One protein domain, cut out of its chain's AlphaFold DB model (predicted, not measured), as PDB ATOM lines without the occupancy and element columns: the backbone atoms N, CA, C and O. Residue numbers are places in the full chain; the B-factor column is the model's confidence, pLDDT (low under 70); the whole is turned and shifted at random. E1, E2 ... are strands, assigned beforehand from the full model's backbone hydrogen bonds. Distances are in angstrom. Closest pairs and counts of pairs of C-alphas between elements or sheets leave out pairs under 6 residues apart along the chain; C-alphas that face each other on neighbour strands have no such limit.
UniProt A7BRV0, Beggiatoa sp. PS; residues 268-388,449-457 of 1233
ATOM      1  N   GLN A 268      -7.153 -32.277  14.533       95.06
ATOM      2  CA  GLN A 268      -8.009 -31.145  14.163       95.06
ATOM      3  C   GLN A 268      -8.997 -30.846  15.291       95.06
ATOM      4  O   GLN A 268      -9.479 -31.768  15.939       95.06
ATOM      5  N   VAL A 269      -9.288 -29.569  15.530       95.81
ATOM      6  CA  VAL A 269     -10.281 -29.169  16.532       95.81
ATOM      7  C   VAL A 269     -11.680 -29.397  15.979       95.81
ATOM      8  O   VAL A 269     -11.954 -29.049  14.834       95.81
ATOM      9  N   THR A 270     -12.558 -29.945  16.809       96.94
ATOM     10  CA  THR A 270     -14.008 -29.905  16.610       96.94
ATOM     11  C   THR A 270     -14.599 -28.915  17.596       96.94
ATOM     12  O   THR A 270     -14.387 -29.062  18.798       96.94
ATOM     13  N   ILE A 271     -15.359 -27.932  17.121       97.12
ATOM     14  CA  ILE A 271     -16.160 -27.086  18.009       97.12
ATOM     15  C   ILE A 271     -17.343 -27.934  18.473       97.12
ATOM     16  O   ILE A 271     -18.130 -28.420  17.669       97.12
ATOM     17  N   ILE A 272     -17.432 -28.189  19.775       97.38
ATOM     18  CA  ILE A 272     -18.489 -29.015  20.372       97.38
ATOM     19  C   ILE A 272     -19.567 -28.173  21.055       97.38
ATOM     20  O   ILE A 272     -20.587 -28.720  21.466       97.38
ATOM     21  N   SER A 273     -19.357 -26.860  21.183       97.44
ATOM     22  CA  SER A 273     -20.343 -25.900  21.678       97.44
ATOM     23  C   SER A 273     -20.049 -24.509  21.141       97.44
ATOM     24  O   SER A 273     -18.921 -24.055  21.276       97.44
ATOM     25  N   GLU A 274     -21.077 -23.832  20.630       96.25
ATOM     26  CA  GLU A 274     -21.039 -22.421  20.195       96.25
ATOM     27  C   GLU A 274     -21.977 -21.523  21.032       96.25
ATOM     28  O   GLU A 274     -22.075 -20.315  20.831       96.25
ATOM     29  N   LEU A 275     -22.690 -22.106  22.004       96.69
ATOM     30  CA  LEU A 275     -23.608 -21.388  22.893       96.69
ATOM     31  C   LEU A 275     -22.843 -20.699  24.032       96.69
ATOM     32  O   LEU A 275     -22.756 -21.214  25.151       96.69
ATOM     33  N   GLY A 276     -22.276 -19.530  23.740       96.25
ATOM     34  CA  GLY A 276     -21.546 -18.690  24.686       96.25
ATOM     35  C   GLY A 276     -20.042 -18.852  24.514       96.25
ATOM     36  O   GLY A 276     -19.504 -18.509  23.469       96.25
ATOM     37  N   GLN A 277     -19.357 -19.372  25.530       96.75
ATOM     38  CA  GLN A 277     -17.938 -19.708  25.415       96.75
ATOM     39  C   GLN A 277     -17.775 -20.938  24.513       96.75
ATOM     40  O   GLN A 277     -18.273 -22.014  24.861       96.75
ATOM     41  N   GLU A 278     -17.060 -20.802  23.395       96.44
ATOM     42  CA  GLU A 278     -16.765 -21.937  22.529       96.44
ATOM     43  C   GLU A 278     -16.006 -23.008  23.301       96.44
ATOM     44  O   GLU A 278     -15.101 -22.714  24.092       96.44
ATOM     45  N   LYS A 279     -16.378 -24.263  23.055       97.38
ATOM     46  CA  LYS A 279     -15.660 -25.427  23.572       97.38
ATOM     47  C   LYS A 279     -15.141 -26.241  22.403       97.38
ATOM     48  O   LYS A 279     -15.907 -26.655  21.536       97.38
ATOM     49  N   CYS A 280     -13.847 -26.492  22.421       96.94
ATOM     50  CA  CYS A 280     -13.079 -27.147  21.380       96.94
ATOM     51  C   CYS A 280     -12.688 -28.551  21.848       96.94
ATOM     52  O   CYS A 280     -12.314 -28.721  23.002       96.94
ATOM     53  N   PHE A 281     -12.774 -29.562  20.983       97.69
ATOM     54  CA  PHE A 281     -12.440 -30.953  21.296       97.69
ATOM     55  C   PHE A 281     -11.428 -31.518  20.298       97.69
ATOM     56  O   PHE A 281     -11.654 -31.495  19.086       97.69
ATOM     57  N   ALA A 282     -10.322 -32.053  20.807       97.12
ATOM     58  CA  ALA A 282      -9.265 -32.677  20.015       97.12
ATOM     59  C   ALA A 282      -8.714 -33.914  20.733       97.12
ATOM     60  O   ALA A 282      -8.851 -34.064  21.943       97.12
ATOM     61  N   MET A 283      -8.081 -34.826  19.996       96.94
ATOM     62  CA  MET A 283      -7.439 -36.009  20.592       96.94
ATOM     63  C   MET A 283      -6.001 -35.745  21.040       96.94
ATOM     64  O   MET A 283      -5.419 -36.576  21.733       96.94
ATOM     65  N   MET A 284      -5.424 -34.607  20.647       95.56
ATOM     66  CA  MET A 284      -4.113 -34.181  21.122       95.56
ATOM     67  C   MET A 284      -4.259 -33.160  22.255       95.56
ATOM     68  O   MET A 284      -5.055 -32.232  22.122       95.56
ATOM     69  N   PRO A 285      -3.475 -33.298  23.336       95.56
ATOM     70  CA  PRO A 285      -3.449 -32.330  24.424       95.56
ATOM     71  C   PRO A 285      -2.913 -30.974  23.963       95.56
ATOM     72  O   PRO A 285      -1.917 -30.897  23.243       95.56
ATOM     73  N   GLU A 286      -3.539 -29.908  24.449       94.44
ATOM     74  CA  GLU A 286      -3.126 -28.513  24.274       94.44
ATOM     75  C   GLU A 286      -2.890 -27.855  25.640       94.44
ATOM     76  O   GLU A 286      -3.103 -28.469  26.691       94.44
ATOM     77  N   ALA A 287      -2.416 -26.606  25.648       90.25
ATOM     78  CA  ALA A 287      -2.185 -25.894  26.902       90.25
ATOM     79  C   ALA A 287      -3.517 -25.713  27.634       90.25
ATOM     80  O   ALA A 287      -4.495 -25.293  27.025       90.25
ATOM     81  N   ASN A 288      -3.547 -26.005  28.936       91.12
ATOM     82  CA  ASN A 288      -4.741 -25.865  29.780       91.12
ATOM     83  C   ASN A 288      -5.941 -26.730  29.350       91.12
ATOM     84  O   ASN A 288      -7.057 -26.495  29.810       91.12
ATOM     85  N   ALA A 289      -5.730 -27.732  28.492       94.81
ATOM     86  CA  ALA A 289      -6.805 -28.594  28.033       94.81
ATOM     87  C   ALA A 289      -7.251 -29.578  29.128       94.81
ATOM     88  O   ALA A 289      -6.429 -30.206  29.800       94.81
ATOM     89  N   LEU A 290      -8.561 -29.750  29.283       94.88
ATOM     90  CA  LEU A 290      -9.159 -30.692  30.225       94.88
ATOM     91  C   LEU A 290      -9.248 -32.088  29.580       94.88
ATOM     92  O   LEU A 290      -9.949 -32.225  28.575       94.88
ATOM     93  N   PRO A 291      -8.600 -33.136  30.127       95.06
ATOM     94  CA  PRO A 291      -8.755 -34.493  29.610       95.06
ATOM     95  C   PRO A 291     -10.196 -34.982  29.791       95.06
ATOM     96  O   PRO A 291     -10.776 -34.876  30.873       95.06
ATOM     97  N   LEU A 292     -10.774 -35.537  28.728       94.06
ATOM     98  CA  LEU A 292     -12.157 -35.994  28.705       94.06
ATOM     99  C   LEU A 292     -12.337 -37.167  27.733       94.06
ATOM    100  O   LEU A 292     -12.260 -36.994  26.517       94.06
ATOM    101  N   ARG A 293     -12.627 -38.360  28.274       91.88
ATOM    102  CA  ARG A 293     -12.966 -39.585  27.516       91.88
ATOM    103  C   ARG A 293     -11.972 -39.923  26.391       91.88
ATOM    104  O   ARG A 293     -12.377 -40.268  25.282       91.88
ATOM    105  N   GLY A 294     -10.675 -39.819  26.674       93.25
ATOM    106  CA  GLY A 294      -9.598 -40.067  25.707       93.25
ATOM    107  C   GLY A 294      -9.268 -38.904  24.767       93.25
ATOM    108  O   GLY A 294      -8.326 -39.025  23.989       93.25
ATOM    109  N   GLY A 295     -10.011 -37.796  24.835       96.31
ATOM    110  CA  GLY A 295      -9.685 -36.535  24.176       96.31
ATOM    111  C   GLY A 295      -9.405 -35.416  25.174       96.31
ATOM    112  O   GLY A 295      -9.254 -35.648  26.373       96.31
ATOM    113  N   TYR A 296      -9.365 -34.191  24.666       97.19
ATOM    114  CA  TYR A 296      -9.053 -32.984  25.416       97.19
ATOM    115  C   TYR A 296      -9.991 -31.857  25.000       97.19
ATOM    116  O   TYR A 296     -10.225 -31.653  23.807       97.19
ATOM    117  N   VAL A 297     -10.527 -31.144  25.991       97.12
ATOM    118  CA  VAL A 297     -11.385 -29.976  25.789       97.12
ATOM    119  C   VAL A 297     -10.609 -28.700  26.089       97.12
ATOM    120  O   VAL A 297     -10.014 -28.586  27.160       97.12
ATOM    121  N   THR A 298     -10.657 -27.736  25.179       96.50
ATOM    122  CA  THR A 298     -10.140 -26.374  25.364       96.50
ATOM    123  C   THR A 298     -11.246 -25.342  25.194       96.50
ATOM    124  O   THR A 298     -12.308 -25.625  24.633       96.50
ATOM    125  N   ASP A 299     -10.998 -24.139  25.698       96.12
ATOM    126  CA  ASP A 299     -11.892 -22.998  25.526       96.12
ATOM    127  C   ASP A 299     -11.480 -22.223  24.264       96.12
ATOM    128  O   ASP A 299     -10.292 -21.984  24.052       96.12
ATOM    129  N   GLY A 300     -12.457 -21.888  23.417       94.50
ATOM    130  CA  GLY A 300     -12.279 -21.113  22.182       94.50
ATOM    131  C   GLY A 300     -12.625 -19.631  22.351       94.50
ATOM    132  O   GLY A 300     -12.340 -19.029  23.389       94.50
ATOM    133  N   GLU A 301     -13.255 -19.028  21.347       94.69
ATOM    134  CA  GLU A 301     -13.723 -17.643  21.436       94.69
ATOM    135  C   GLU A 301     -15.035 -17.530  22.231       94.69
ATOM    136  O   GLU A 301     -15.795 -18.488  22.381       94.69
ATOM    137  N   PHE A 302     -15.318 -16.350  22.787       95.81
ATOM    138  CA  PHE A 302     -16.617 -16.082  23.402       95.81
ATOM    139  C   PHE A 302     -17.576 -15.501  22.363       95.81
ATOM    140  O   PHE A 302     -17.352 -14.409  21.839       95.81
ATOM    141  N   LEU A 303     -18.688 -16.190  22.120       94.06
ATOM    142  CA  LEU A 303     -19.731 -15.772  21.195       94.06
ATOM    143  C   LEU A 303     -20.909 -15.160  21.958       94.06
ATOM    144  O   LEU A 303     -21.525 -15.790  22.824       94.06
ATOM    145  N   ALA A 304     -21.272 -13.927  21.600       94.38
ATOM    146  CA  ALA A 304     -22.433 -13.230  22.153       94.38
ATOM    147  C   ALA A 304     -23.746 -13.814  21.597       94.38
ATOM    148  O   ALA A 304     -24.391 -13.243  20.719       94.38
ATOM    149  N   THR A 305     -24.136 -14.975  22.111       95.88
ATOM    150  CA  THR A 305     -25.309 -15.737  21.673       95.88
ATOM    151  C   THR A 305     -26.508 -15.535  22.613       95.88
ATOM    152  O   THR A 305     -26.354 -15.211  23.797       95.88
ATOM    153  N   PRO A 306     -27.748 -15.724  22.122       97.00
ATOM    154  CA  PRO A 306     -28.961 -15.599  22.937       97.00
ATOM    155  C   PRO A 306     -29.086 -16.688  24.018       97.00
ATOM    156  O   PRO A 306     -29.957 -16.583  24.884       97.00
ATOM    157  N   LEU A 307     -28.232 -17.715  23.977       97.75
ATOM    158  CA  LEU A 307     -28.176 -18.836  24.906       97.75
ATOM    159  C   LEU A 307     -26.725 -19.095  25.318       97.75
ATOM    160  O   LEU A 307     -25.873 -19.172  24.446       97.75
ATOM    161  N   THR A 308     -26.461 -19.320  26.603       97.81
ATOM    162  CA  THR A 308     -25.118 -19.666  27.101       97.81
ATOM    163  C   THR A 308     -25.119 -21.016  27.807       97.81
ATOM    164  O   THR A 308     -26.021 -21.330  28.586       97.81
ATOM    165  N   VAL A 309     -24.065 -21.798  27.588       97.50
ATOM    166  CA  VAL A 309     -23.747 -23.009  28.347       97.50
ATOM    167  C   VAL A 309     -22.486 -22.757  29.164       97.50
ATOM    168  O   VAL A 309     -21.392 -22.646  28.623       97.50
ATOM    169  N   GLU A 310     -22.625 -22.680  30.488       90.94
ATOM    170  CA  GLU A 310     -21.478 -22.443  31.379       90.94
ATOM    171  C   GLU A 310     -20.566 -23.672  31.498       90.94
ATOM    172  O   GLU A 310     -19.342 -23.552  31.542       90.94
ATOM    173  N   LYS A 311     -21.161 -24.870  31.572       95.69
ATOM    174  CA  LYS A 311     -20.448 -26.141  31.742       95.69
ATOM    175  C   LYS A 311     -21.027 -27.209  30.829       95.69
ATOM    176  O   LYS A 311     -22.181 -27.603  30.979       95.69
ATOM    177  N   ILE A 312     -20.187 -27.724  29.937       96.69
ATOM    178  CA  ILE A 312     -20.534 -28.859  29.073       96.69
ATOM    179  C   ILE A 312     -20.331 -30.213  29.767       96.69
ATOM    180  O   ILE A 312     -21.028 -31.172  29.444       96.69
ATOM    181  N   VAL A 313     -19.420 -30.289  30.749       96.62
ATOM    182  CA  VAL A 313     -19.219 -31.474  31.595       96.62
ATOM    183  C   VAL A 313     -20.051 -31.319  32.863       96.62
ATOM    184  O   VAL A 313     -19.692 -30.542  33.750       96.62
ATOM    185  N   THR A 314     -21.198 -31.995  32.930       96.31
ATOM    186  CA  THR A 314     -22.188 -31.785  33.997       96.31
ATOM    187  C   THR A 314     -23.159 -32.961  34.126       96.31
ATOM    188  O   THR A 314     -23.502 -33.604  33.137       96.31
ATOM    189  N   GLU A 315     -23.630 -33.222  35.348       94.94
ATOM    190  CA  GLU A 315     -24.741 -34.154  35.610       94.94
ATOM    191  C   GLU A 315     -26.090 -33.583  35.157       94.94
ATOM    192  O   GLU A 315     -26.995 -34.318  34.763       94.94
ATOM    193  N   GLN A 316     -26.228 -32.254  35.214       95.81
ATOM    194  CA  GLN A 316     -27.428 -31.530  34.810       95.81
ATOM    195  C   GLN A 316     -27.108 -30.636  33.619       95.81
ATOM    196  O   GLN A 316     -26.383 -29.647  33.742       95.81
ATOM    197  N   SER A 317     -27.662 -30.983  32.464       97.31
ATOM    198  CA  SER A 317     -27.513 -30.227  31.226       97.31
ATOM    199  C   SER A 317     -28.418 -28.993  31.257       97.31
ATOM    200  O   SER A 317     -29.637 -29.094  31.096       97.31
ATOM    201  N   LEU A 318     -27.821 -27.830  31.515       97.88
ATOM    202  CA  LEU A 318     -28.512 -26.553  31.687       97.88
ATOM    203  C   LEU A 318     -28.059 -25.554  30.618       97.88
ATOM    204  O   LEU A 318     -26.862 -25.408  30.375       97.88
ATOM    205  N   ILE A 319     -29.016 -24.847  30.017       98.38
ATOM    206  CA  ILE A 319     -28.773 -23.765  29.054       98.38
ATOM    207  C   ILE A 319     -29.374 -22.478  29.626       98.38
ATOM    208  O   ILE A 319     -30.576 -22.421  29.890       98.38
ATOM    209  N   GLN A 320     -28.553 -21.453  29.833       97.94
ATOM    210  CA  GLN A 320     -28.998 -20.138  30.292       97.94
ATOM    211  C   GLN A 320     -29.525 -19.307  29.126       97.94
ATOM    212  O   GLN A 320     -28.965 -19.331  28.032       97.94
ATOM    213  N   VAL A 321     -30.599 -18.556  29.361       98.25
ATOM    214  CA  VAL A 321     -31.258 -17.739  28.341       98.25
ATOM    215  C   VAL A 321     -30.893 -16.267  28.524       98.25
ATOM    216  O   VAL A 321     -31.280 -15.648  29.513       98.25
ATOM    217  N   ASN A 322     -30.190 -15.680  27.556       97.50
ATOM    218  CA  ASN A 322     -29.716 -14.290  27.615       97.50
ATOM    219  C   ASN A 322     -30.692 -13.296  26.971       97.50
ATOM    220  O   ASN A 322     -30.679 -12.109  27.293       97.50
ATOM    221  N   ALA A 323     -31.553 -13.770  26.068       97.50
ATOM    222  CA  ALA A 323     -32.549 -12.968  25.361       97.50
ATOM    223  C   ALA A 323     -33.902 -13.686  25.336       97.50
ATOM    224  O   ALA A 323     -33.961 -14.905  25.427       97.50
ATOM    225  N   ASN A 324     -35.011 -12.957  25.188       97.56
ATOM    226  CA  ASN A 324     -36.325 -13.597  25.061       97.56
ATOM    227  C   ASN A 324     -36.393 -14.406  23.758       97.56
ATOM    228  O   ASN A 324     -36.240 -13.833  22.674       97.56
ATOM    229  N   ILE A 325     -36.687 -15.702  23.858       97.75
ATOM    230  CA  ILE A 325     -36.771 -16.608  22.711       97.75
ATOM    231  C   ILE A 325     -38.169 -17.202  22.637       97.75
ATOM    232  O   ILE A 325     -38.696 -17.725  23.618       97.75
ATOM    233  N   LYS A 326     -38.785 -17.123  21.460       96.81
ATOM    234  CA  LYS A 326     -40.096 -17.727  21.214       96.81
ATOM    235  C   LYS A 326     -39.960 -19.103  20.591       96.81
ATOM    236  O   LYS A 326     -39.098 -19.307  19.735       96.81
ATOM    237  N   SER A 327     -40.873 -19.990  20.970       96.56
ATOM    238  CA  SER A 327     -41.074 -21.290  20.324       96.56
ATOM    239  C   SER A 327     -39.819 -22.164  20.312       96.56
ATOM    240  O   SER A 327     -39.514 -22.788  19.303       96.56
ATOM    241  N   VAL A 328     -39.090 -22.195  21.426       98.25
ATOM    242  CA  VAL A 328     -37.859 -22.972  21.562       98.25
ATOM    243  C   VAL A 328     -38.158 -24.466  21.434       98.25
ATOM    244  O   VAL A 328     -39.027 -25.006  22.129       98.25
ATOM    245  N   VAL A 329     -37.405 -25.134  20.564       98.50
ATOM    246  CA  VAL A 329     -37.402 -26.586  20.375       98.50
ATOM    247  C   VAL A 329     -35.961 -27.076  20.435       98.50
ATOM    248  O   VAL A 329     -35.067 -26.464  19.854       98.50
ATOM    249  N   LEU A 330     -35.741 -28.184  21.141       98.50
ATOM    250  CA  LEU A 330     -34.455 -28.868  21.204       98.50
ATOM    251  C   LEU A 330     -34.527 -30.179  20.423       98.50
ATOM    252  O   LEU A 330     -35.496 -30.933  20.567       98.50
ATOM    253  N   VAL A 331     -33.480 -30.470  19.659       98.38
ATOM    254  CA  VAL A 331     -33.207 -31.791  19.084       98.38
ATOM    255  C   VAL A 331     -31.978 -32.344  19.794       98.38
ATOM    256  O   VAL A 331     -30.906 -31.753  19.744       98.38
ATOM    257  N   ILE A 332     -32.137 -33.460  20.496       98.31
ATOM    258  CA  ILE A 332     -31.112 -34.094  21.324       98.31
ATOM    259  C   ILE A 332     -30.669 -35.368  20.614       98.31
ATOM    260  O   ILE A 332     -31.437 -36.323  20.521       98.31
ATOM    261  N   LEU A 333     -29.439 -35.384  20.119       97.69
ATOM    262  CA  LEU A 333     -28.797 -36.544  19.518       97.69
ATOM    263  C   LEU A 333     -27.980 -37.281  20.580       97.69
ATOM    264  O   LEU A 333     -27.001 -36.743  21.096       97.69
ATOM    265  N   ASP A 334     -28.346 -38.521  20.880       96.50
ATOM    266  CA  ASP A 334     -27.523 -39.411  21.698       96.50
ATOM    267  C   ASP A 334     -26.395 -39.990  20.839       96.50
ATOM    268  O   ASP A 334     -26.629 -40.790  19.935       96.50
ATOM    269  N   LEU A 335     -25.149 -39.607  21.123       95.50
ATOM    270  CA  LEU A 335     -24.003 -39.999  20.298       95.50
ATOM    271  C   LEU A 335     -23.654 -41.490  20.430       95.50
ATOM    272  O   LEU A 335     -23.003 -42.052  19.554       95.50
ATOM    273  N   THR A 336     -24.091 -42.155  21.504       92.38
ATOM    274  CA  THR A 336     -23.825 -43.589  21.706       92.38
ATOM    275  C   THR A 336     -24.767 -44.472  20.897       92.38
ATOM    276  O   THR A 336     -24.413 -45.595  20.535       92.38
ATOM    277  N   THR A 337     -25.971 -43.972  20.624       91.94
ATOM    278  CA  THR A 337     -27.038 -44.722  19.956       91.94
ATOM    279  C   THR A 337     -27.355 -44.206  18.563       91.94
ATOM    280  O   THR A 337     -27.920 -44.953  17.768       91.94
ATOM    281  N   SER A 338     -26.955 -42.967  18.282       93.25
ATOM    282  CA  SER A 338     -27.327 -42.180  17.109       93.25
ATOM    283  C   SER A 338     -28.833 -41.889  17.013       93.25
ATOM    284  O   SER A 338     -29.304 -41.495  15.949       93.25
ATOM    285  N   ASP A 339     -29.580 -42.062  18.110       93.94
ATOM    286  CA  ASP A 339     -31.021 -41.809  18.178       93.94
ATOM    287  C   ASP A 339     -31.296 -40.325  18.513       93.94
ATOM    288  O   ASP A 339     -30.635 -39.736  19.378       93.94
ATOM    289  N   TYR A 340     -32.305 -39.726  17.868       96.12
ATOM    290  CA  TYR A 340     -32.776 -38.373  18.176       96.12
ATOM    291  C   TYR A 340     -33.916 -38.377  19.205       96.12
ATOM    292  O   TYR A 340     -34.756 -39.278  19.258       96.12
ATOM    293  N   ARG A 341     -33.985 -37.321  20.018       97.38
ATOM    294  CA  ARG A 341     -35.123 -36.993  20.888       97.38
ATOM    295  C   ARG A 341     -35.491 -35.527  20.727       97.38
ATOM    296  O   ARG A 341     -34.619 -34.671  20.637       97.38
ATOM    297  N   ILE A 342     -36.783 -35.230  20.731       97.88
ATOM    298  CA  ILE A 342     -37.294 -33.866  20.572       97.88
ATOM    299  C   ILE A 342     -37.850 -33.383  21.913       97.88
ATOM    300  O   ILE A 342     -38.665 -34.068  22.531       97.88
ATOM    301  N   GLN A 343     -37.456 -32.183  22.337       98.19
ATOM    302  CA  GLN A 343     -38.001 -31.510  23.516       98.19
ATOM    303  C   GLN A 343     -38.567 -30.142  23.114       98.19
ATOM    304  O   GLN A 343     -37.831 -29.222  22.769       98.19
ATOM    305  N   ILE A 344     -39.893 -29.998  23.173       97.88
ATOM    306  CA  ILE A 344     -40.576 -28.724  22.916       97.88
ATOM    307  C   ILE A 344     -40.596 -27.923  24.219       97.88
ATOM    308  O   ILE A 344     -41.239 -28.332  25.185       97.88
ATOM    309  N   VAL A 345     -39.896 -26.791  24.241       98.00
ATOM    310  CA  VAL A 345     -39.753 -25.940  25.432       98.00
ATOM    311  C   VAL A 345     -40.777 -24.801  25.417       98.00
ATOM    312  O   VAL A 345     -41.363 -24.488  26.450       98.00
ATOM    313  N   GLY A 346     -41.055 -24.224  24.243       96.25
ATOM    314  CA  GLY A 346     -41.994 -23.108  24.090       96.25
ATOM    315  C   GLY A 346     -41.331 -21.740  24.270       96.25
ATOM    316  O   GLY A 346     -40.161 -21.565  23.947       96.25
ATOM    317  N   ASP A 347     -42.090 -20.743  24.722       96.69
ATOM    318  CA  ASP A 347     -41.576 -19.381  24.906       96.69
ATOM    319  C   ASP A 347     -40.786 -19.271  26.216       96.69
ATOM    320  O   ASP A 347     -41.277 -19.656  27.280       96.69
ATOM    321  N   VAL A 348     -39.573 -18.716  26.149       97.31
ATOM    322  CA  VAL A 348     -38.664 -18.593  27.294       97.31
ATOM    323  C   VAL A 348     -38.160 -17.157  27.423       97.31
ATOM    324  O   VAL A 348     -37.663 -16.561  26.466       97.31
ATOM    325  N   SER A 349     -38.300 -16.589  28.621       97.50
ATOM    326  CA  SER A 349     -37.810 -15.245  28.939       97.50
ATOM    327  C   SER A 349     -36.312 -15.240  29.243       97.50
ATOM    328  O   SER A 349     -35.771 -16.234  29.731       97.50
ATOM    329  N   ALA A 350     -35.660 -14.097  29.026       97.12
ATOM    330  CA  ALA A 350     -34.295 -13.863  29.490       97.12
ATOM    331  C   ALA A 350     -34.155 -14.129  31.004       97.12
ATOM    332  O   ALA A 350     -35.104 -13.932  31.767       97.12
ATOM    333  N   SER A 351     -32.966 -14.567  31.419       94.62
ATOM    334  CA  SER A 351     -32.604 -15.007  32.775       94.62
ATOM    335  C   SER A 351     -33.236 -16.322  33.253       94.62
ATOM    336  O   SER A 351     -32.966 -16.740  34.377       94.62
ATOM    337  N   ASN A 352     -34.036 -17.001  32.426       97.75
ATOM    338  CA  ASN A 352     -34.468 -18.368  32.714       97.75
ATOM    339  C   ASN A 352     -33.387 -19.389  32.325       97.75
ATOM    340  O   ASN A 352     -32.482 -19.102  31.540       97.75
ATOM    341  N   THR A 353     -33.543 -20.615  32.825       97.62
ATOM    342  CA  THR A 353     -32.702 -21.762  32.469       97.62
ATOM    343  C   THR A 353     -33.556 -22.851  31.833       97.62
ATOM    344  O   THR A 353     -34.639 -23.166  32.326       97.62
ATOM    345  N   ILE A 354     -33.062 -23.438  30.749       98.25
ATOM    346  CA  ILE A 354     -33.659 -24.597  30.089       98.25
ATOM    347  C   ILE A 354     -32.913 -25.844  30.565       98.25
ATOM    348  O   ILE A 354     -31.700 -25.952  30.385       98.25
ATOM    349  N   THR A 355     -33.637 -26.797  31.152       98.00
ATOM    350  CA  THR A 355     -33.099 -28.121  31.489       98.00
ATOM    351  C   THR A 355     -33.266 -29.055  30.298       98.00
ATOM    352  O   THR A 355     -34.391 -29.296  29.850       98.00
ATOM    353  N   VAL A 356     -32.162 -29.598  29.791       97.81
ATOM    354  CA  VAL A 356     -32.177 -30.603  28.725       97.81
ATOM    355  C   VAL A 356     -32.421 -31.981  29.337       97.81
ATOM    356  O   VAL A 356     -31.670 -32.435  30.199       97.81
ATOM    357  N   MET A 357     -33.468 -32.664  28.881       94.38
ATOM    358  CA  MET A 357     -33.846 -33.988  29.377       94.38
ATOM    359  C   MET A 357     -33.037 -35.082  28.666       94.38
ATOM    360  O   MET A 357     -33.510 -35.683  27.698       94.38
ATOM    361  N   ASN A 358     -31.813 -35.339  29.136       91.44
ATOM    362  CA  ASN A 358     -30.946 -36.369  28.570       91.44
ATOM    363  C   ASN A 358     -30.292 -37.277  29.629       91.44
ATOM    364  O   ASN A 358     -29.653 -36.822  30.579       91.44
ATOM    365  N   ASP A 359     -30.383 -38.587  29.389       92.31
ATOM    366  CA  ASP A 359     -29.726 -39.607  30.202       92.31
ATOM    367  C   ASP A 359     -28.428 -40.134  29.588       92.31
ATOM    368  O   ASP A 359     -27.649 -40.773  30.295       92.31
ATOM    369  N   ALA A 360     -28.179 -39.853  28.305       94.12
ATOM    370  CA  ALA A 360     -27.027 -40.363  27.583       94.12
ATOM    371  C   ALA A 360     -25.709 -39.817  28.161       94.12
ATOM    372  O   ALA A 360     -25.636 -38.631  28.501       94.12
ATOM    373  N   PRO A 361     -24.649 -40.643  28.206       94.75
ATOM    374  CA  PRO A 361     -23.310 -40.211  28.597       94.75
ATOM    375  C   PRO A 361     -22.771 -39.019  27.802       94.75
ATOM    376  O   PRO A 361     -22.032 -38.192  28.333       94.75
ATOM    377  N   MET A 362     -23.128 -38.945  26.518       95.94
ATOM    378  CA  MET A 362     -22.758 -37.864  25.613       95.94
ATOM    379  C   MET A 362     -23.917 -37.581  24.659       95.94
ATOM    380  O   MET A 362     -24.440 -38.502  24.027       95.94
ATOM    381  N   SER A 363     -24.295 -36.313  24.527       97.44
ATOM    382  CA  SER A 363     -25.331 -35.896  23.581       97.44
ATOM    383  C   SER A 363     -25.031 -34.546  22.962       97.44
ATOM    384  O   SER A 363     -24.697 -33.608  23.690       97.44
ATOM    385  N   THR A 364     -25.267 -34.416  21.662       98.31
ATOM    386  CA  THR A 364     -25.286 -33.117  20.988       98.31
ATOM    387  C   THR A 364     -26.715 -32.589  20.968       98.31
ATOM    388  O   THR A 364     -27.644 -33.280  20.555       98.31
ATOM    389  N   VAL A 365     -26.902 -31.375  21.466       98.50
ATOM    390  CA  VAL A 365     -28.181 -30.681  21.567       98.50
ATOM    391  C   VAL A 365     -28.175 -29.538  20.574       98.50
ATOM    392  O   VAL A 365     -27.375 -28.613  20.692       98.50
ATOM    393  N   PHE A 366     -29.100 -29.595  19.631       98.19
ATOM    394  CA  PHE A 366     -29.402 -28.516  18.705       98.19
ATOM    395  C   PHE A 366     -30.584 -27.726  19.255       98.19
ATOM    396  O   PHE A 366     -31.545 -28.309  19.766       98.19
ATOM    397  N   VAL A 367     -30.523 -26.403  19.156       98.31
ATOM    398  CA  VAL A 367     -31.544 -25.492  19.671       98.31
ATOM    399  C   VAL A 367     -32.062 -24.629  18.538       98.31
ATOM    400  O   VAL A 367     -31.278 -23.939  17.899       98.31
ATOM    401  N   GLY A 368     -33.376 -24.639  18.322       98.00
ATOM    402  CA  GLY A 368     -34.063 -23.788  17.357       98.00
ATOM    403  C   GLY A 368     -35.078 -22.888  18.055       98.00
ATOM    404  O   GLY A 368     -35.853 -23.354  18.891       98.00
ATOM    405  N   GLY A 369     -35.103 -21.600  17.721       97.75
ATOM    406  CA  GLY A 369     -36.058 -20.641  18.285       97.75
ATOM    407  C   GLY A 369     -36.162 -19.346  17.484       97.75
ATOM    408  O   GLY A 369     -35.480 -19.167  16.479       97.75
ATOM    409  N   PHE A 370     -37.012 -18.421  17.935       97.38
ATOM    410  CA  PHE A 370     -37.078 -17.064  17.386       97.38
ATOM    411  C   PHE A 370     -36.581 -16.022  18.386       97.38
ATOM    412  O   PHE A 370     -37.227 -15.805  19.414       97.38
ATOM    413  N   VAL A 371     -35.507 -15.313  18.044       96.75
ATOM    414  CA  VAL A 371     -34.946 -14.198  18.823       96.75
ATOM    415  C   VAL A 371     -35.282 -12.903  18.106       96.75
ATOM    416  O   VAL A 371     -34.993 -12.744  16.925       96.75
ATOM    417  N   GLU A 372     -36.007 -12.010  18.781       95.12
ATOM    418  CA  GLU A 372     -36.507 -10.759  18.181       95.12
ATOM    419  C   GLU A 372     -37.287 -10.959  16.858       95.12
ATOM    420  O   GLU A 372     -37.401 -10.069  16.020       95.12
ATOM    421  N   GLY A 373     -37.880 -12.145  16.675       93.31
ATOM    422  CA  GLY A 373     -38.625 -12.514  15.467       93.31
ATOM    423  C   GLY A 373     -37.772 -13.050  14.312       93.31
ATOM    424  O   GLY A 373     -38.346 -13.386  13.274       93.31
ATOM    425  N   GLN A 374     -36.456 -13.177  14.482       95.50
ATOM    426  CA  GLN A 374     -35.562 -13.858  13.544       95.50
ATOM    427  C   GLN A 374     -35.294 -15.298  13.980       95.50
ATOM    428  O   GLN A 374     -35.286 -15.555  15.185       95.50
ATOM    429  N   PRO A 375     -35.131 -16.241  13.034       96.69
ATOM    430  CA  PRO A 375     -34.741 -17.600  13.374       96.69
ATOM    431  C   PRO A 375     -33.351 -17.590  14.012       96.69
ATOM    432  O   PRO A 375     -32.472 -16.823  13.624       96.69
ATOM    433  N   PHE A 376     -33.183 -18.443  15.006       96.62
ATOM    434  CA  PHE A 376     -31.919 -18.733  15.651       96.62
ATOM    435  C   PHE A 376     -31.765 -20.246  15.704       96.62
ATOM    436  O   PHE A 376     -32.707 -20.956  16.070       96.62
ATOM    437  N   GLU A 377     -30.577 -20.710  15.350       97.19
ATOM    438  CA  GLU A 377     -30.163 -22.096  15.457       97.19
ATOM    439  C   GLU A 377     -28.759 -22.118  16.055       97.19
ATOM    440  O   GLU A 377     -27.928 -21.292  15.683       97.19
ATOM    441  N   GLY A 378     -28.511 -23.035  16.985       96.94
ATOM    442  CA  GLY A 378     -27.158 -23.313  17.444       96.94
ATOM    443  C   GLY A 378     -27.048 -24.633  18.192       96.94
ATOM    444  O   GLY A 378     -28.063 -25.301  18.414       96.94
ATOM    445  N   TYR A 379     -25.836 -25.032  18.577       98.06
ATOM    446  CA  TYR A 379     -25.617 -26.335  19.211       98.06
ATOM    447  C   TYR A 379     -24.615 -26.346  20.370       98.06
ATOM    448  O   TYR A 379     -23.737 -25.497  20.525       98.06
ATOM    449  N   THR A 380     -24.751 -27.371  21.206       98.31
ATOM    450  CA  THR A 380     -23.818 -27.691  22.288       98.31
ATOM    451  C   THR A 380     -23.782 -29.192  22.536       98.31
ATOM    452  O   THR A 380     -24.782 -29.881  22.349       98.31
ATOM    453  N   THR A 381     -22.650 -29.725  22.973       98.19
ATOM    454  CA  THR A 381     -22.505 -31.132  23.342       98.19
ATOM    455  C   THR A 381     -22.336 -31.238  24.845       98.19
ATOM    456  O   THR A 381     -21.340 -30.779  25.397       98.19
ATOM    457  N   PHE A 382     -23.297 -31.880  25.504       97.94
ATOM    458  CA  PHE A 382     -23.207 -32.205  26.922       97.94
ATOM    459  C   PHE A 382     -22.554 -33.566  27.120       97.94
ATOM    460  O   PHE A 382     -22.842 -34.529  26.404       97.94
ATOM    461  N   ILE A 383     -21.691 -33.638  28.128       96.56
ATOM    462  CA  ILE A 383     -20.950 -34.837  28.498       96.56
ATOM    463  C   ILE A 383     -21.149 -35.058  29.993       96.56
ATOM    464  O   ILE A 383     -20.830 -34.194  30.809       96.56
ATOM    465  N   LYS A 384     -21.669 -36.223  30.373       96.00
ATOM    466  CA  LYS A 384     -21.791 -36.572  31.787       96.00
ATOM    467  C   LYS A 384     -20.422 -36.935  32.368       96.00
ATOM    468  O   LYS A 384     -19.621 -37.570  31.660       96.00
ATOM    469  N   PRO A 385     -20.142 -36.558  33.629       95.25
ATOM    470  CA  PRO A 385     -19.018 -37.096  34.382       95.25
ATOM    471  C   PRO A 385     -19.023 -38.627  34.361       95.25
ATOM    472  O   PRO A 385     -20.077 -39.259  34.316       95.25
ATOM    473  N   ILE A 386     -17.837 -39.234  34.371       94.12
ATOM    474  CA  ILE A 386     -17.724 -40.694  34.398       94.12
ATOM    475  C   ILE A 386     -18.187 -41.162  35.788       94.12
ATOM    476  O   ILE A 386     -17.601 -40.736  36.784       94.12
ATOM    477  N   PRO A 387     -19.195 -42.048  35.891       94.12
ATOM    478  CA  PRO A 387     -19.790 -42.411  37.176       94.12
ATOM    479  C   PRO A 387     -18.942 -43.412  37.973       94.12
ATOM    480  O   PRO A 387     -19.357 -43.857  39.040       94.12
ATOM    481  N   PHE A 388     -17.783 -43.820  37.446       95.12
ATOM    482  CA  PHE A 388     -16.929 -44.827  38.059       95.12
ATOM    483  C   PHE A 388     -15.444 -44.577  37.795       95.12
ATOM    484  O   PHE A 388     -15.066 -43.982  36.788       95.12
ATOM    485  N   THR A 449     -19.726 -35.101  12.081       95.56
ATOM    486  CA  THR A 449     -20.790 -35.502  11.140       95.56
ATOM    487  C   THR A 449     -22.143 -34.879  11.502       95.56
ATOM    488  O   THR A 449     -22.941 -34.528  10.630       95.56
ATOM    489  N   ALA A 450     -22.443 -34.761  12.796       96.06
ATOM    490  CA  ALA A 450     -23.686 -34.164  13.261       96.06
ATOM    491  C   ALA A 450     -23.713 -32.649  12.991       96.06
ATOM    492  O   ALA A 450     -24.719 -32.131  12.529       96.06
ATOM    493  N   ILE A 451     -22.605 -31.939  13.176       95.56
ATOM    494  CA  ILE A 451     -22.556 -30.476  13.004       95.56
ATOM    495  C   ILE A 451     -22.197 -30.036  11.579       95.56
ATOM    496  O   ILE A 451     -22.157 -28.839  11.302       95.56
ATOM    497  N   GLU A 452     -21.944 -30.976  10.663       93.94
ATOM    498  CA  GLU A 452     -21.588 -30.686   9.270       93.94
ATOM    499  C   GLU A 452     -22.585 -29.687   8.640       93.94
ATOM    500  O   GLU A 452     -23.804 -29.914   8.653       93.94
ATOM    501  N   GLY A 453     -22.051 -28.568   8.135       88.75
ATOM    502  CA  GLY A 453     -22.787 -27.450   7.526       88.75
ATOM    503  C   GLY A 453     -23.204 -26.319   8.479       88.75
ATOM    504  O   GLY A 453     -23.405 -25.194   8.029       88.75
ATOM    505  N   MET A 454     -23.275 -26.552   9.796       90.88
ATOM    506  CA  MET A 454     -23.853 -25.565  10.726       90.88
ATOM    507  C   MET A 454     -23.033 -24.278  10.883       90.88
ATOM    508  O   MET A 454     -23.614 -23.223  11.129       90.88
ATOM    509  N   ALA A 455     -21.713 -24.340  10.680       79.56
ATOM    510  CA  ALA A 455     -20.814 -23.191  10.816       79.56
ATOM    511  C   ALA A 455     -21.140 -22.027   9.856       79.56
ATOM    512  O   ALA A 455     -20.736 -20.895  10.101       79.56
ATOM    513  N   GLU A 456     -21.884 -22.274   8.774       73.50
ATOM    514  CA  GLU A 456     -22.187 -21.243   7.779       73.50
ATOM    515  C   GLU A 456     -23.345 -20.311   8.192       73.50
ATOM    516  O   GLU A 456     -23.574 -19.313   7.517       73.50
ATOM    517  N   THR A 457     -24.057 -20.561   9.304       65.38
ATOM    518  CA  THR A 457     -25.199 -19.763   9.841       65.38
ATOM    519  C   THR A 457     -26.279 -19.338   8.828       65.38
ATOM    520  O   THR A 457     -27.144 -18.511   9.125       65.38
TER     521      THR A 457
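AT A GLANCE: This is residues 268 to 388 and 449 to 457 of the 1233 residues of a protein of Beggiatoa sp. PS (UniProt A7BRV0). The largest part is a long, strongly twisted sheet of four antiparallel strands, E7, E6, E9 and E10, with the small antiparallel pair E5 and E8 over one face, making a loose, only partly face-to-face two-layer body. A second, smaller sheet, E1, E2, E4 and E3, lies at the E10 side of this body, its edge strand E1 coming close to E10, while residues 449 to 457 lie over the other face of the large sheet near E10. The printed part has 130 residues with no named helix and ten named strands, E1 to E10 in that order along the chain, so numbered from first to last; the class is all strand. The sheets run in the orders E7 E6 E9 E10 and E1 E2 E4 E3, each all antiparallel. The whole is compact, with a radius of gyration of the C-alphas of 14.3 A and spans of 41 by 29 by 27 A.

IN THESE COORDINATES: In the large sheet, E6 is residues 325 to 334, 24.6 A from first to last C-alpha, and it bends by 54 degrees at residue 328. E7 is residues 340 to 348, 22.6 A long. E9 is residues 362 to 371, 27.5 A long. E10 is residues 374 to 383, 29.6 A long, ending with C-alpha 383 at (-20.950, -34.837, 28.498). The small pair is E5, residues 318 to 321, with C-alpha 318 at (-28.512, -26.553, 31.687), and E8, residues 353 to 355. In the second sheet, E1 is residues 270 to 273, beginning with C-alpha 270 at (-14.008, -29.905, 16.610). E2 is residues 277 to 282, 16.5 A long, E3 is residues 290 to 292, and E4 is residues 295 to 302, 21.6 A long.

HOW THE PARTS SIT: In the large sheet the edge strands are E7 and E10. E6 and E9 are antiparallel at 163 degrees, with N 331 and O 366 2.9 A apart, within hydrogen-bond range. The hairpin E9 and E10 stands at 162 degrees, with N 365 and O 380 at 2.7 A. The hairpin E6 and E7 stands at 161 degrees, with N 341 and O 332 at 2.8 A. E5 and E8 are antiparallel neighbours at 149 degrees, with N 319 and O 354 at 2.9 A. The closest C-alphas of E7 and E8, those of Val 345 and Ile 354, are 7.8 A apart, while E5 and E9 are apart, as are E6 and E8. Residues 307 to 308 pair antiparallel with residues 320 to 321 of E5. On the E10 side, the closest C-alphas of E1 and E10, those of Ser 273 and Thr 380, are 4.0 A apart, with 6 pairs within 8 A. The hairpin E1 and E2 has N 272 and O 279 at 2.8 A. E2 and E4 have N 280 and O 298 at 2.8 A, and the hairpin E3 and E4 has N 290 and O 297 at 2.8 A. This second sheet is also strongly twisted, and its edge strands are E1 and E3; E3 and E10 are apart.

THE WHOLE: The two C-alphas farthest apart, those of Gly 373 and Phe 388, are 45.0 A apart. Residues 389 to 448 are cut out and not printed, and C-alphas 388 and 449 are 28.7 A apart across the cut. The link from E4 to E5, residues 303 to 317, is long; those from E2 to E3 and from E8 to E9 are short, and the other links between named strands are tight. The mean pLDDT of the printed part is 95.6, and residue 457 is the one printed residue under 70.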